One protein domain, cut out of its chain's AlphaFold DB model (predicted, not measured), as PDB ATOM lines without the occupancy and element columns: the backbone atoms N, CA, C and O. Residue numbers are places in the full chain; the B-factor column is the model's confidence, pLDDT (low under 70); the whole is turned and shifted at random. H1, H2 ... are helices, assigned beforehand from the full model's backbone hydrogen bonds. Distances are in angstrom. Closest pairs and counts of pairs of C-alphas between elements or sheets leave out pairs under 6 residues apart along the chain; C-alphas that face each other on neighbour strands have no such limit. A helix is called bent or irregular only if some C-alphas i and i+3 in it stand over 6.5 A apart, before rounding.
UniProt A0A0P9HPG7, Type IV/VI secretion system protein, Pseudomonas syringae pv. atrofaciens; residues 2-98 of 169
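AT A GLANCE: This is residues 2 to 98 of the 169 residues of the protein "Type IV/VI secretion system protein" of Pseudomonas syringae pv. atrofaciens (UniProt A0A0P9HPG7). Three helices, H4, H5 and H6, fold back and forth with their centres in a triangle, and three shorter ones, H1, H2 and H3, make a looser group at one end of the longest axis. Within the small group H1 joins the other two, and it comes close to H4 and H5 with few contacts. The printed part has 97 residues with six named helices, H1 to H6 in order along the chain, and no named strand; its class is all helix. It is compact, with a radius of gyration of the C-alphas of 14.4 A and spans of 45 by 31 by 17 A.

HOW THE PARTS SIT: H1, residues 2 to 10, and H2, residues 13 to 17, only just touch, with 3 pairs of C-alphas within 8 A, and only at the corner by their tight link; their closest C-alphas, of Leu 10 and Ser 16, are 5.0 A apart. H1 touches H3, residues 25 to 30, at a shallow tilt of 22 degrees, opposite ways; the closest C-alphas, of Cys 2 and Leu 26, are 5.3 A apart. H2 and H3 are apart. H4, residues 35 to 47, is close to H1 but not clearly touching, with the C-alphas of Thr 3 and Gly 35 closest at 5.4 A. H4 and H5, residues 54 to 65, form a helical hairpin at a steep tilt of 41 degrees; residues 43 to 47 of H4 touch residues 57 to 60 of H5, with the C-alphas of Leu 43 and Leu 57 closest at 7.1 A. H5 and H6, residues 76 to 97, form a second helical hairpin at a shallow tilt of 31 degrees; H6 touches H5 with residues 86 to 96 alone, and the C-alphas of Tyr 61 and Arg 86 are closest at 6.6 A. H1, H2 and H3 are apart from H6. Each O i to N i+4 pair is within hydrogen-bond range in H1, H2, H3 and H5, against 8 of 9 in H4 and 14 of 18 in H6.

IN THESE COORDINATES: H1 begins at C-alpha 2 (126.221, 174.183, 176.994). H4 begins at C-alpha 35 (131.100, 167.950, 174.703) and is 18.0 A long, and H5 is 16.2 A long. H6, the longest at 31.7 A, ends at C-alpha 97 (109.604, 156.762, 188.773); it is irregular, with C-alphas 77 and 80 8.6 A apart.

THE WHOLE: The two C-alphas farthest apart, of Gln 17 and Gly 98, are 45.8 A apart. The printed part has no cut, and no link is long. The mean pLDDT of the printed part is 83.9; residues 21 to 23, residue 33 and residues 75 to 79 are under 70.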
ATOM      1  N   CYS A   2     125.382 173.379 177.907       82.81
ATOM      2  CA  CYS A   2     126.221 174.183 176.994       82.81
ATOM      3  C   CYS A   2     126.426 173.495 175.639       82.81
ATOM      4  O   CYS A   2     126.055 174.045 174.615       82.81
ATOM      5  N   THR A   3     126.855 172.230 175.654       86.94
ATOM      6  CA  THR A   3     127.010 171.408 174.444       86.94
ATOM      7  C   THR A   3     125.727 171.266 173.622       86.94
ATOM      8  O   THR A   3     125.779 171.305 172.402       86.94
ATOM      9  N   VAL A   4     124.576 171.104 174.278       84.81
ATOM     10  CA  VAL A   4     123.283 170.908 173.601       84.81
ATOM     11  C   VAL A   4     122.862 172.192 172.889       84.81
ATOM     12  O   VAL A   4     122.415 172.154 171.749       84.81
ATOM     13  N   VAL A   5     123.049 173.336 173.552       85.12
ATOM     14  CA  VAL A   5     122.785 174.657 172.971       85.12
ATOM     15  C   VAL A   5     123.769 174.956 171.845       85.12
ATOM     16  O   VAL A   5     123.346 175.406 170.787       85.12
ATOM     17  N   ASP A   6     125.055 174.665 172.043       85.94
ATOM     18  CA  ASP A   6     126.078 174.844 171.013       85.94
ATOM     19  C   ASP A   6     125.737 174.036 169.755       85.94
ATOM     20  O   ASP A   6     125.781 174.576 168.655       85.94
ATOM     21  N   GLU A   7     125.310 172.779 169.896       85.75
ATOM     22  CA  GLU A   7     124.885 171.953 168.764       85.75
ATOM     23  C   GLU A   7     123.615 172.491 168.089       85.75
ATOM     24  O   GLU A   7     123.562 172.585 166.862       85.75
ATOM     25  N   ALA A   8     122.615 172.915 168.867       84.12
ATOM     26  CA  ALA A   8     121.393 173.509 168.329       84.12
ATOM     27  C   ALA A   8     121.673 174.795 167.530       84.12
ATOM     28  O   ALA A   8     121.109 174.981 166.452       84.12
ATOM     29  N   VAL A   9     122.569 175.659 168.018       83.44
ATOM     30  CA  VAL A   9     122.978 176.886 167.319       83.44
ATOM     31  C   VAL A   9     123.785 176.551 166.067       83.44
ATOM     32  O   VAL A   9     123.472 177.065 164.993       83.44
ATOM     33  N   LEU A  10     124.774 175.658 166.154       84.50
ATOM     34  CA  LEU A  10     125.611 175.271 165.011       84.50
ATOM     35  C   LEU A  10     124.839 174.519 163.915       84.50
ATOM     36  O   LEU A  10     125.279 174.502 162.767       84.50
ATOM     37  N   ASN A  11     123.673 173.954 164.238       82.00
ATOM     38  CA  ASN A  11     122.749 173.369 163.262       82.00
ATOM     39  C   ASN A  11     121.997 174.394 162.414       82.00
ATOM     40  O   ASN A  11     121.368 174.027 161.423       82.00
ATOM     41  N   THR A  12     122.059 175.673 162.773       81.75
ATOM     42  CA  THR A  12     121.455 176.748 161.989       81.75
ATOM     43  C   THR A  12     122.455 177.341 160.997       81.75
ATOM     44  O   THR A  12     123.656 177.428 161.263       81.75
ATOM     45  N   VAL A  13     121.956 177.807 159.846       76.88
ATOM     46  CA  VAL A  13     122.788 178.427 158.797       76.88
ATOM     47  C   VAL A  13     123.546 179.643 159.343       76.88
ATOM     48  O   VAL A  13     124.749 179.763 159.126       76.88
ATOM     49  N   TRP A  14     122.879 180.493 160.129       80.69
ATOM     50  CA  TRP A  14     123.496 181.673 160.740       80.69
ATOM     51  C   TRP A  14     124.502 181.308 161.838       80.69
ATOM     52  O   TRP A  14     125.551 181.940 161.934       80.69
ATOM     53  N   GLY A  15     124.238 180.264 162.629       76.81
ATOM     54  CA  GLY A  15     125.153 179.805 163.673       76.81
ATOM     55  C   GLY A  15     126.475 179.293 163.104       76.81
ATOM     56  O   GLY A  15     127.535 179.682 163.592       76.81
ATOM     57  N   SER A  16     126.422 178.507 162.023       71.81
ATOM     58  CA  SER A  16     127.619 177.979 161.346       71.81
ATOM     59  C   SER A  16     128.512 179.056 160.715       71.81
ATOM     60  O   SER A  16     129.729 178.896 160.671       71.81
ATOM     61  N   GLN A  17     127.920 180.163 160.258       75.75
ATOM     62  CA  GLN A  17     128.627 181.278 159.618       75.75
ATOM     63  C   GLN A  17     129.072 182.354 160.621       75.75
ATOM     64  O   GLN A  17     129.800 183.277 160.261       75.75
ATOM     65  N   SER A  18     128.639 182.242 161.877       76.56
ATOM     66  CA  SER A  18     128.973 183.176 162.951       76.56
ATOM     67  C   SER A  18     130.225 182.760 163.731       76.56
ATOM     68  O   SER A  18     130.682 181.613 163.683       76.56
ATOM     69  N   ASP A  19     130.734 183.684 164.548       76.31
ATOM     70  CA  ASP A  19     131.834 183.424 165.482       76.31
ATOM     71  C   ASP A  19     131.471 182.434 166.610       76.31
ATOM     72  O   ASP A  19     132.360 182.005 167.348       76.31
ATOM     73  N   TRP A  20     130.207 181.997 166.722       76.88
ATOM     74  CA  TRP A  20     129.800 180.932 167.653       76.88
ATOM     75  C   TRP A  20     130.541 179.614 167.385       76.88
ATOM     76  O   TRP A  20     130.828 178.857 168.310       76.88
ATOM     77  N   SER A  21     130.923 179.374 166.126       65.50
ATOM     78  CA  SER A  21     131.780 178.248 165.727       65.50
ATOM     79  C   SER A  21     133.194 178.315 166.321       65.50
ATOM     80  O   SER A  21     133.808 177.277 166.561       65.50
ATOM     81  N   LYS A  22     133.702 179.522 166.602       65.75
ATOM     82  CA  LYS A  22     135.041 179.760 167.166       65.75
ATOM     83  C   LYS A  22     135.018 179.843 168.692       65.75
ATOM     84  O   LYS A  22     135.998 179.487 169.341       65.75
ATOM     85  N   ILE A  23     133.918 180.334 169.269       68.75
ATOM     86  CA  ILE A  23     133.776 180.596 170.707       68.75
ATOM     87  C   ILE A  23     132.440 180.034 171.206       68.75
ATOM     88  O   ILE A  23     131.502 180.769 171.513       68.75
ATOM     89  N   SER A  24     132.362 178.707 171.296       76.69
ATOM     90  CA  SER A  24     131.198 178.011 171.849       76.69
ATOM     91  C   SER A  24     131.045 178.248 173.359       76.69
ATOM     92  O   SER A  24     132.017 178.570 174.060       76.69
ATOM     93  N   LEU A  25     129.833 178.063 173.897       75.75
ATOM     94  CA  LEU A  25     129.578 178.157 175.340       75.75
ATOM     95  C   LEU A  25     130.415 177.132 176.109       75.75
ATOM     96  O   LEU A  25     130.944 177.438 177.178       75.75
ATOM     97  N   LEU A  26     130.585 175.931 175.556       75.81
ATOM     98  CA  LEU A  26     131.426 174.899 176.152       75.81
ATOM     99  C   LEU A  26     132.899 175.326 176.240       75.81
ATOM    100  O   LEU A  26     133.517 175.159 177.291       75.81
ATOM    101  N   SER A  27     133.444 175.933 175.183       73.25
ATOM    102  CA  SER A  27     134.821 176.439 175.184       73.25
ATOM    103  C   SER A  27     134.995 177.572 176.201       73.25
ATOM    104  O   SER A  27     135.945 177.571 176.985       73.25
ATOM    105  N   ARG A  28     134.025 178.493 176.283       73.50
ATOM    106  CA  ARG A  28     134.061 179.608 177.245       73.50
ATOM    107  C   ARG A  28     133.979 179.173 178.704       73.50
ATOM    108  O   ARG A  28     134.751 179.672 179.517       73.50
ATOM    109  N   PHE A  29     133.043 178.292 179.046       77.69
ATOM    110  CA  PHE A  29     132.782 177.931 180.443       77.69
ATOM    111  C   PHE A  29     133.612 176.745 180.929       77.69
ATOM    112  O   PHE A  29     133.975 176.697 182.101       77.69
ATOM    113  N   HIS A  30     133.926 175.799 180.043       75.69
ATOM    114  CA  HIS A  30     134.577 174.544 180.414       75.69
ATOM    115  C   HIS A  30     135.945 174.341 179.757       75.69
ATOM    116  O   HIS A  30     136.650 173.425 180.160       75.69
ATOM    117  N   LYS A  31     136.355 175.191 178.801       74.25
ATOM    118  CA  LYS A  31     137.598 175.028 178.017       74.25
ATOM    119  C   LYS A  31     137.693 173.655 177.339       74.25
ATOM    120  O   LYS A  31     138.778 173.109 177.166       74.25
ATOM    121  N   GLU A  32     136.544 173.100 176.955       71.38
ATOM    122  CA  GLU A  32     136.431 171.795 176.306       71.38
ATOM    123  C   GLU A  32     135.781 171.922 174.927       71.38
ATOM    124  O   GLU A  32     134.900 172.753 174.710       71.38
ATOM    125  N   THR A  33     136.198 171.064 173.996       67.50
ATOM    126  CA  THR A  33     135.675 171.007 172.619       67.50
ATOM    127  C   THR A  33     134.917 169.708 172.320       67.50
ATOM    128  O   THR A  33     134.146 169.656 171.366       67.50
ATOM    129  N   PHE A  34     135.047 168.681 173.167       72.62
ATOM    130  CA  PHE A  34     134.471 167.340 172.970       72.62
ATOM    131  C   PHE A  34     133.202 167.089 173.803       72.62
ATOM    132  O   PHE A  34     133.010 166.026 174.394       72.62
ATOM    133  N   GLY A  35     132.302 168.072 173.870       80.00
ATOM    134  CA  GLY A  35     131.100 167.950 174.703       80.00
ATOM    135  C   GLY A  35     130.136 166.851 174.247       80.00
ATOM    136  O   GLY A  35     129.464 166.242 175.078       80.00
ATOM    137  N   GLY A  36     130.078 166.584 172.936       83.44
ATOM    138  CA  GLY A  36     129.170 165.595 172.349       83.44
ATOM    139  C   GLY A  36     129.462 164.161 172.784       83.44
ATOM    140  O   GLY A  36     128.540 163.360 172.870       83.44
ATOM    141  N   GLU A  37     130.715 163.833 173.108       87.88
ATOM    142  CA  GLU A  37     131.096 162.518 173.635       87.88
ATOM    143  C   GLU A  37     130.926 162.450 175.154       87.88
ATOM    144  O   GLU A  37     130.329 161.503 175.676       87.88
ATOM    145  N   LYS A  38     131.370 163.496 175.862       87.94
ATOM    146  CA  LYS A  38     131.238 163.587 177.320       87.94
ATOM    147  C   LYS A  38     129.796 163.536 177.800       87.94
ATOM    148  O   LYS A  38     129.548 163.014 178.883       87.94
ATOM    149  N   PHE A  39     128.844 164.034 177.008       92.00
ATOM    150  CA  PHE A  39     127.420 163.885 177.308       92.00
ATOM    151  C   PHE A  39     127.047 162.413 177.534       92.00
ATOM    152  O   PHE A  39     126.423 162.092 178.541       92.00
ATOM    153  N   PHE A  40     127.476 161.511 176.647       92.25
ATOM    154  CA  PHE A  40     127.157 160.084 176.755       92.25
ATOM    155  C   PHE A  40     127.984 159.373 177.833       92.25
ATOM    156  O   PHE A  40     127.450 158.504 178.512       92.25
ATOM    157  N   GLN A  41     129.235 159.780 178.066       92.69
ATOM    158  CA  GLN A  41     130.022 159.275 179.204       92.69
ATOM    159  C   GLN A  41     129.361 159.636 180.546       92.69
ATOM    160  O   GLN A  41     129.297 158.827 181.472       92.69
ATOM    161  N   LEU A  42     128.835 160.861 180.659       91.56
ATOM    162  CA  LEU A  42     128.087 161.289 181.835       91.56
ATOM    163  C   LEU A  42     126.759 160.536 181.948       91.56
ATOM    164  O   LEU A  42     126.382 160.159 183.055       91.56
ATOM    165  N   LEU A  43     126.080 160.287 180.824       93.62
ATOM    166  CA  LEU A  43     124.836 159.521 180.794       93.62
ATOM    167  C   LEU A  43     125.039 158.130 181.392       93.62
ATOM    168  O   LEU A  43     124.295 157.741 182.283       93.62
ATOM    169  N   GLU A  44     126.076 157.424 180.947       93.50
ATOM    170  CA  GLU A  44     126.439 156.093 181.438       93.50
ATOM    171  C   GLU A  44     126.829 156.109 182.924       93.50
ATOM    172  O   GLU A  44     126.392 155.278 183.720       93.50
ATOM    173  N   LYS A  45     127.596 157.116 183.350       93.38
ATOM    174  CA  LYS A  45     127.975 157.258 184.760       93.38
ATOM    175  C   LYS A  45     126.768 157.510 185.668       93.38
ATOM    176  O   LYS A  45     126.718 156.995 186.785       93.38
ATOM    177  N   LEU A  46     125.820 158.334 185.225       92.06
ATOM    178  CA  LEU A  46     124.622 158.665 185.997       92.06
ATOM    179  C   LEU A  46     123.574 157.549 185.939       92.06
ATOM    180  O   LEU A  46     122.870 157.338 186.929       92.06
ATOM    181  N   SER A  47     123.497 156.807 184.830       91.19
ATOM    182  CA  SER A  47     122.590 155.665 184.685       91.19
ATOM    183  C   SER A  47     122.943 154.528 185.645       91.19
ATOM    184  O   SER A  47     122.036 153.827 186.093       91.19
ATOM    185  N   ALA A  48     124.209 154.406 186.064       91.50
ATOM    186  CA  ALA A  48     124.632 153.445 187.085       91.50
ATOM    187  C   ALA A  48     123.875 153.602 188.423       91.50
ATOM    188  O   ALA A  48     123.687 152.629 189.143       91.50
ATOM    189  N   ASN A  49     123.420 154.817 188.757       88.94
ATOM    190  CA  ASN A  49     122.617 155.104 189.949       88.94
ATOM    191  C   ASN A  49     121.420 156.003 189.605       88.94
ATOM    192  O   ASN A  49     121.267 157.105 190.142       88.94
ATOM    193  N   ALA A  50     120.546 155.515 188.721       86.50
ATOM    194  CA  ALA A  50     119.420 156.293 188.212       86.50
ATOM    195  C   ALA A  50     118.455 156.810 189.292       86.50
ATOM    196  O   ALA A  50     117.926 157.909 189.149       86.50
ATOM    197  N   PHE A  51     118.288 156.092 190.410       86.06
ATOM    198  CA  PHE A  51     117.472 156.558 191.539       86.06
ATOM    199  C   PHE A  51     117.987 157.873 192.144       86.06
ATOM    200  O   PHE A  51     117.210 158.777 192.435       86.06
ATOM    201  N   ARG A  52     119.310 158.013 192.295       89.19
ATOM    202  CA  ARG A  52     119.934 159.213 192.875       89.19
ATOM    203  C   ARG A  52     119.962 160.387 191.897       89.19
ATOM    204  O   ARG A  52     119.974 161.538 192.324       89.19
ATOM    205  N   HIS A  53     119.999 160.105 190.598       91.06
ATOM    206  CA  HIS A  53     120.232 161.101 189.551       91.06
ATOM    207  C   HIS A  53     119.053 161.260 188.582       91.06
ATOM    208  O   HIS A  53     119.238 161.773 187.478       91.06
ATOM    209  N   LEU A  54     117.843 160.872 188.999       88.94
ATOM    210  CA  LEU A  54     116.645 160.840 188.155       88.94
ATOM    211  C   LEU A  54     116.399 162.162 187.420       88.94
ATOM    212  O   LEU A  54     116.247 162.166 186.205       88.94
ATOM    213  N   SER A  55     116.434 163.293 188.128       89.19
ATOM    214  CA  SER A  55     116.184 164.611 187.526       89.19
ATOM    215  C   SER A  55     117.199 164.972 186.439       89.19
ATOM    216  O   SER A  55     116.855 165.612 185.448       89.19
ATOM    217  N   MET A  56     118.457 164.552 186.604       90.56
ATOM    218  CA  MET A  56     119.494 164.798 185.604       90.56
ATOM    219  C   MET A  56     119.301 163.889 184.388       90.56
ATOM    220  O   MET A  56     119.412 164.356 183.259       90.56
ATOM    221  N   LEU A  57     118.949 162.620 184.607       93.31
ATOM    222  CA  LEU A  57     118.612 161.684 183.532       93.31
ATOM    223  C   LEU A  57     117.383 162.147 182.735       93.31
ATOM    224  O   LEU A  57     117.403 162.082 181.510       93.31
ATOM    225  N   GLU A  58     116.357 162.689 183.397       92.75
ATOM    226  CA  GLU A  58     115.186 163.293 182.744       92.75
ATOM    227  C   GLU A  58     115.569 164.497 181.877       92.75
ATOM    228  O   GLU A  58     115.135 164.597 180.729       92.75
ATOM    229  N   LEU A  59     116.428 165.387 182.383       92.69
ATOM    230  CA  LEU A  59     116.935 166.510 181.595       92.69
ATOM    231  C   LEU A  59     117.707 166.023 180.363       92.69
ATOM    232  O   LEU A  59     117.508 166.537 179.264       92.69
ATOM    233  N   MET A  60     118.568 165.018 180.529       93.25
ATOM    234  CA  MET A  60     119.331 164.431 179.427       93.25
ATOM    235  C   MET A  60     118.419 163.753 178.399       93.25
ATOM    236  O   MET A  60     118.628 163.929 177.199       93.25
ATOM    237  N   TYR A  61     117.373 163.056 178.848       94.69
ATOM    238  CA  TYR A  61     116.336 162.501 177.980       94.69
ATOM    239  C   TYR A  61     115.624 163.594 177.174       94.69
ATOM    240  O   TYR A  61     115.460 163.448 175.964       94.69
ATOM    241  N   LEU A  62     115.258 164.713 177.806       92.81
ATOM    242  CA  LEU A  62     114.653 165.849 177.108       92.81
ATOM    243  C   LEU A  62     115.599 166.440 176.058       92.81
ATOM    244  O   LEU A  62     115.160 166.728 174.950       92.81
ATOM    245  N   CYS A  63     116.893 166.575 176.359       91.94
ATOM    246  CA  CYS A  63     117.875 167.023 175.370       91.94
ATOM    247  C   CYS A  63     117.928 166.092 174.147       91.94
ATOM    248  O   CYS A  63     117.914 166.582 173.021       91.94
ATOM    249  N   LEU A  64     117.935 164.770 174.355       91.56
ATOM    250  CA  LEU A  64     117.896 163.785 173.265       91.56
ATOM    251  C   LEU A  64     116.585 163.868 172.467       91.56
ATOM    252  O   LEU A  64     116.605 163.855 171.241       91.56
ATOM    253  N   ALA A  65     115.443 164.016 173.144       89.94
ATOM    254  CA  ALA A  65     114.135 164.154 172.500       89.94
ATOM    255  C   ALA A  65     113.997 165.445 171.671       89.94
ATOM    256  O   ALA A  65     113.231 165.474 170.711       89.94
ATOM    257  N   LEU A  66     114.747 166.498 172.015       88.50
ATOM    258  CA  LEU A  66     114.825 167.749 171.253       88.50
ATOM    259  C   LEU A  66     115.747 167.661 170.023       88.50
ATOM    260  O   LEU A  66     115.873 168.645 169.296       88.50
ATOM    261  N   GLY A  67     116.372 166.506 169.774       87.25
ATOM    262  CA  GLY A  67     117.216 166.272 168.602       87.25
ATOM    263  C   GLY A  67     118.706 166.501 168.838       87.25
ATOM    264  O   GLY A  67     119.436 166.744 167.881       87.25
ATOM    265  N   PHE A  68     119.174 166.447 170.088       90.38
ATOM    266  CA  PHE A  68     120.609 166.385 170.364       90.38
ATOM    267  C   PHE A  68     121.175 165.025 169.933       90.38
ATOM    268  O   PHE A  68     120.736 163.988 170.429       90.38
ATOM    269  N   GLU A  69     122.174 165.028 169.053       89.38
ATOM    270  CA  GLU A  69     122.803 163.817 168.511       89.38
ATOM    271  C   GLU A  69     124.229 163.621 169.051       89.38
ATOM    272  O   GLU A  69     124.673 162.489 169.273       89.38
ATOM    273  N   GLY A  70     124.970 164.711 169.288       89.25
ATOM    274  CA  GLY A  70     126.345 164.661 169.783       89.25
ATOM    275  C   GLY A  70     127.257 163.802 168.900       89.25
ATOM    276  O   GLY A  70     127.282 163.931 167.675       89.25
ATOM    277  N   LYS A  71     128.016 162.883 169.522       87.25
ATOM    278  CA  LYS A  71     128.962 161.994 168.812       87.25
ATOM    279  C   LYS A  71     128.314 161.096 167.741       87.25
ATOM    280  O   LYS A  71     129.013 160.618 166.849       87.25
ATOM    281  N   TYR A  72     126.999 160.868 167.809       87.31
ATOM    282  CA  TYR A  72     126.283 159.996 166.872       87.31
ATOM    283  C   TYR A  72     125.895 160.694 165.559       87.31
ATOM    284  O   TYR A  72     125.559 160.014 164.592       87.31
ATOM    285  N   ARG A  73     126.046 162.023 165.464       80.38
ATOM    286  CA  ARG A  73     125.765 162.797 164.243       80.38
ATOM    287  C   ARG A  73     126.573 162.331 163.027       80.38
ATOM    288  O   ARG A  73     126.048 162.230 161.922       80.38
ATOM    289  N   SER A  74     127.868 162.051 163.208       72.50
ATOM    290  CA  SER A  74     128.750 161.573 162.128       72.50
ATOM    291  C   SER A  74     128.529 160.095 161.792       72.50
ATOM    292  O   SER A  74     128.832 159.662 160.682       72.50
ATOM    293  N   HIS A  75     127.936 159.335 162.716       64.75
ATOM    294  CA  HIS A  75     127.652 157.906 162.592       64.75
ATOM    295  C   HIS A  75     126.262 157.632 162.005       64.75
ATOM    296  O   HIS A  75     125.721 156.545 162.184       64.75
ATOM    297  N   ARG A  76     125.687 158.584 161.253       58.78
ATOM    298  CA  ARG A  76     124.308 158.583 160.719       58.78
ATOM    299  C   ARG A  76     123.893 157.336 159.912       58.78
ATOM    300  O   ARG A  76     122.719 157.176 159.598       58.78
ATOM    301  N   ARG A  77     124.831 156.439 159.590       57.84
ATOM    302  CA  ARG A  77     124.555 155.098 159.050       57.84
ATOM    303  C   ARG A  77     123.891 154.161 160.079       57.84
ATOM    304  O   ARG A  77     123.177 153.253 159.670       57.84
ATOM    305  N   ASN A  78     124.049 154.435 161.376       56.25
ATOM    306  CA  ASN A  78     123.546 153.643 162.501       56.25
ATOM    307  C   ASN A  78     122.517 154.436 163.330       56.25
ATOM    308  O   ASN A  78     122.612 154.490 164.553       56.25
ATOM    309  N   GLY A  79     121.524 155.070 162.688       64.81
ATOM    310  CA  GLY A  79     120.471 155.841 163.381       64.81
ATOM    311  C   GLY A  79     119.725 155.075 164.490       64.81
ATOM    312  O   GLY A  79     119.092 155.692 165.342       64.81
ATOM    313  N   ASN A  80     119.862 153.748 164.519       78.88
ATOM    314  CA  ASN A  80     119.310 152.874 165.547       78.88
ATOM    315  C   ASN A  80     119.988 153.059 166.918       78.88
ATOM    316  O   ASN A  80     119.292 153.063 167.921       78.88
ATOM    317  N   GLU A  81     121.306 153.292 166.993       88.06
ATOM    318  CA  GLU A  81     122.019 153.319 168.287       88.06
ATOM    319  C   GLU A  81     121.562 154.473 169.193       88.06
ATOM    320  O   GLU A  81     121.358 154.294 170.394       88.06
ATOM    321  N   LEU A  82     121.372 155.669 168.624       90.44
ATOM    322  CA  LEU A  82     120.898 156.830 169.381       90.44
ATOM    323  C   LEU A  82     119.458 156.625 169.866       90.44
ATOM    324  O   LEU A  82     119.117 156.999 170.991       90.44
ATOM    325  N   GLU A  83     118.626 156.020 169.020       89.69
ATOM    326  CA  GLU A  83     117.238 155.712 169.341       89.69
ATOM    327  C   GLU A  83     117.144 154.647 170.440       89.69
ATOM    328  O   GLU A  83     116.387 154.823 171.394       89.69
ATOM    329  N   ASP A  84     117.983 153.613 170.378       92.00
ATOM    330  CA  ASP A  84     118.087 152.578 171.405       92.00
ATOM    331  C   ASP A  84     118.525 153.177 172.747       92.00
ATOM    332  O   ASP A  84     117.941 152.876 173.791       92.00
ATOM    333  N   ILE A  85     119.511 154.082 172.748       92.81
ATOM    334  CA  ILE A  85     119.936 154.800 173.962       92.81
ATOM    335  C   ILE A  85     118.778 155.626 174.531       92.81
ATOM    336  O   ILE A  85     118.521 155.580 175.737       92.81
ATOM    337  N   ARG A  86     118.058 156.365 173.679       93.62
ATOM    338  CA  ARG A  86     116.906 157.179 174.085       93.62
ATOM    339  C   ARG A  86     115.793 156.315 174.678       93.62
ATOM    340  O   ARG A  86     115.231 156.672 175.715       93.62
ATOM    341  N   HIS A  87     115.498 155.180 174.048       93.94
ATOM    342  CA  HIS A  87     114.486 154.233 174.502       93.94
ATOM    343  C   HIS A  87     114.859 153.597 175.846       93.94
ATOM    344  O   HIS A  87     114.057 153.609 176.781       93.94
ATOM    345  N   ASN A  88     116.096 153.116 175.985       93.94
ATOM    346  CA  ASN A  88     116.592 152.527 177.229       93.94
ATOM    347  C   ASN A  88     116.580 153.537 178.382       93.94
ATOM    348  O   ASN A  88     116.139 153.212 179.486       93.94
ATOM    349  N   LEU A  89     116.989 154.782 178.121       94.44
ATOM    350  CA  LEU A  89     116.929 155.859 179.105       94.44
ATOM    351  C   LEU A  89     115.486 156.142 179.548       94.44
ATOM    352  O   LEU A  89     115.223 156.274 180.743       94.44
ATOM    353  N   TYR A  90     114.539 156.186 178.607       94.19
ATOM    354  CA  TYR A  90     113.119 156.349 178.921       94.19
ATOM    355  C   TYR A  90     112.595 155.223 179.819       94.19
ATOM    356  O   TYR A  90     111.942 155.494 180.830       94.19
ATOM    357  N   LEU A  91     112.898 153.965 179.481       92.94
ATOM    358  CA  LEU A  91     112.491 152.814 180.286       92.94
ATOM    359  C   LEU A  91     113.091 152.868 181.691       92.94
ATOM    360  O   LEU A  91     112.385 152.611 182.663       92.94
ATOM    361  N   GLN A  92     114.360 153.256 181.810       91.44
ATOM    362  CA  GLN A  92     115.032 153.399 183.095       91.44
ATOM    363  C   GLN A  92     114.380 154.484 183.963       91.44
ATOM    364  O   GLN A  92     114.087 154.243 185.133       91.44
ATOM    365  N   ILE A  93     114.094 155.656 183.388       90.94
ATOM    366  CA  ILE A  93     113.389 156.747 184.076       90.94
ATOM    367  C   ILE A  93     112.003 156.281 184.524       90.94
ATOM    368  O   ILE A  93     111.631 156.476 185.681       90.94
ATOM    369  N   LYS A  94     111.249 155.631 183.631       89.62
ATOM    370  CA  LYS A  94     109.915 155.102 183.934       89.62
ATOM    371  C   LYS A  94     109.960 154.075 185.064       89.62
ATOM    372  O   LYS A  94     109.118 154.117 185.951       89.62
ATOM    373  N   HIS A  95     110.948 153.183 185.048       88.50
ATOM    374  CA  HIS A  95     111.125 152.168 186.079       88.50
ATOM    375  C   HIS A  95     111.410 152.793 187.450       88.50
ATOM    376  O   HIS A  95     110.761 152.445 188.431       88.50
ATOM    377  N   VAL A  96     112.328 153.763 187.512       87.00
ATOM    378  CA  VAL A  96     112.688 154.460 188.761       87.00
ATOM    379  C   VAL A  96     111.537 155.312 189.296       87.00
ATOM    380  O   VAL A  96     111.327 155.374 190.504       87.00
ATOM    381  N   ARG A  97     110.781 155.963 188.408       83.25
ATOM    382  CA  ARG A  97     109.604 156.762 188.773       83.25
ATOM    383  C   ARG A  97     108.445 155.889 189.286       83.25
ATOM    384  O   ARG A  97     107.553 156.412 189.950       83.25
ATOM    385  N   GLY A  98     108.491 154.582 189.017       78.19
ATOM    386  CA  GLY A  98     107.440 153.625 189.340       78.19
ATOM    387  C   GLY A  98     106.195 153.816 188.476       78.19
ATOM    388  O   GLY A  98     106.121 154.707 187.624       78.19
TER     389      GLY A  98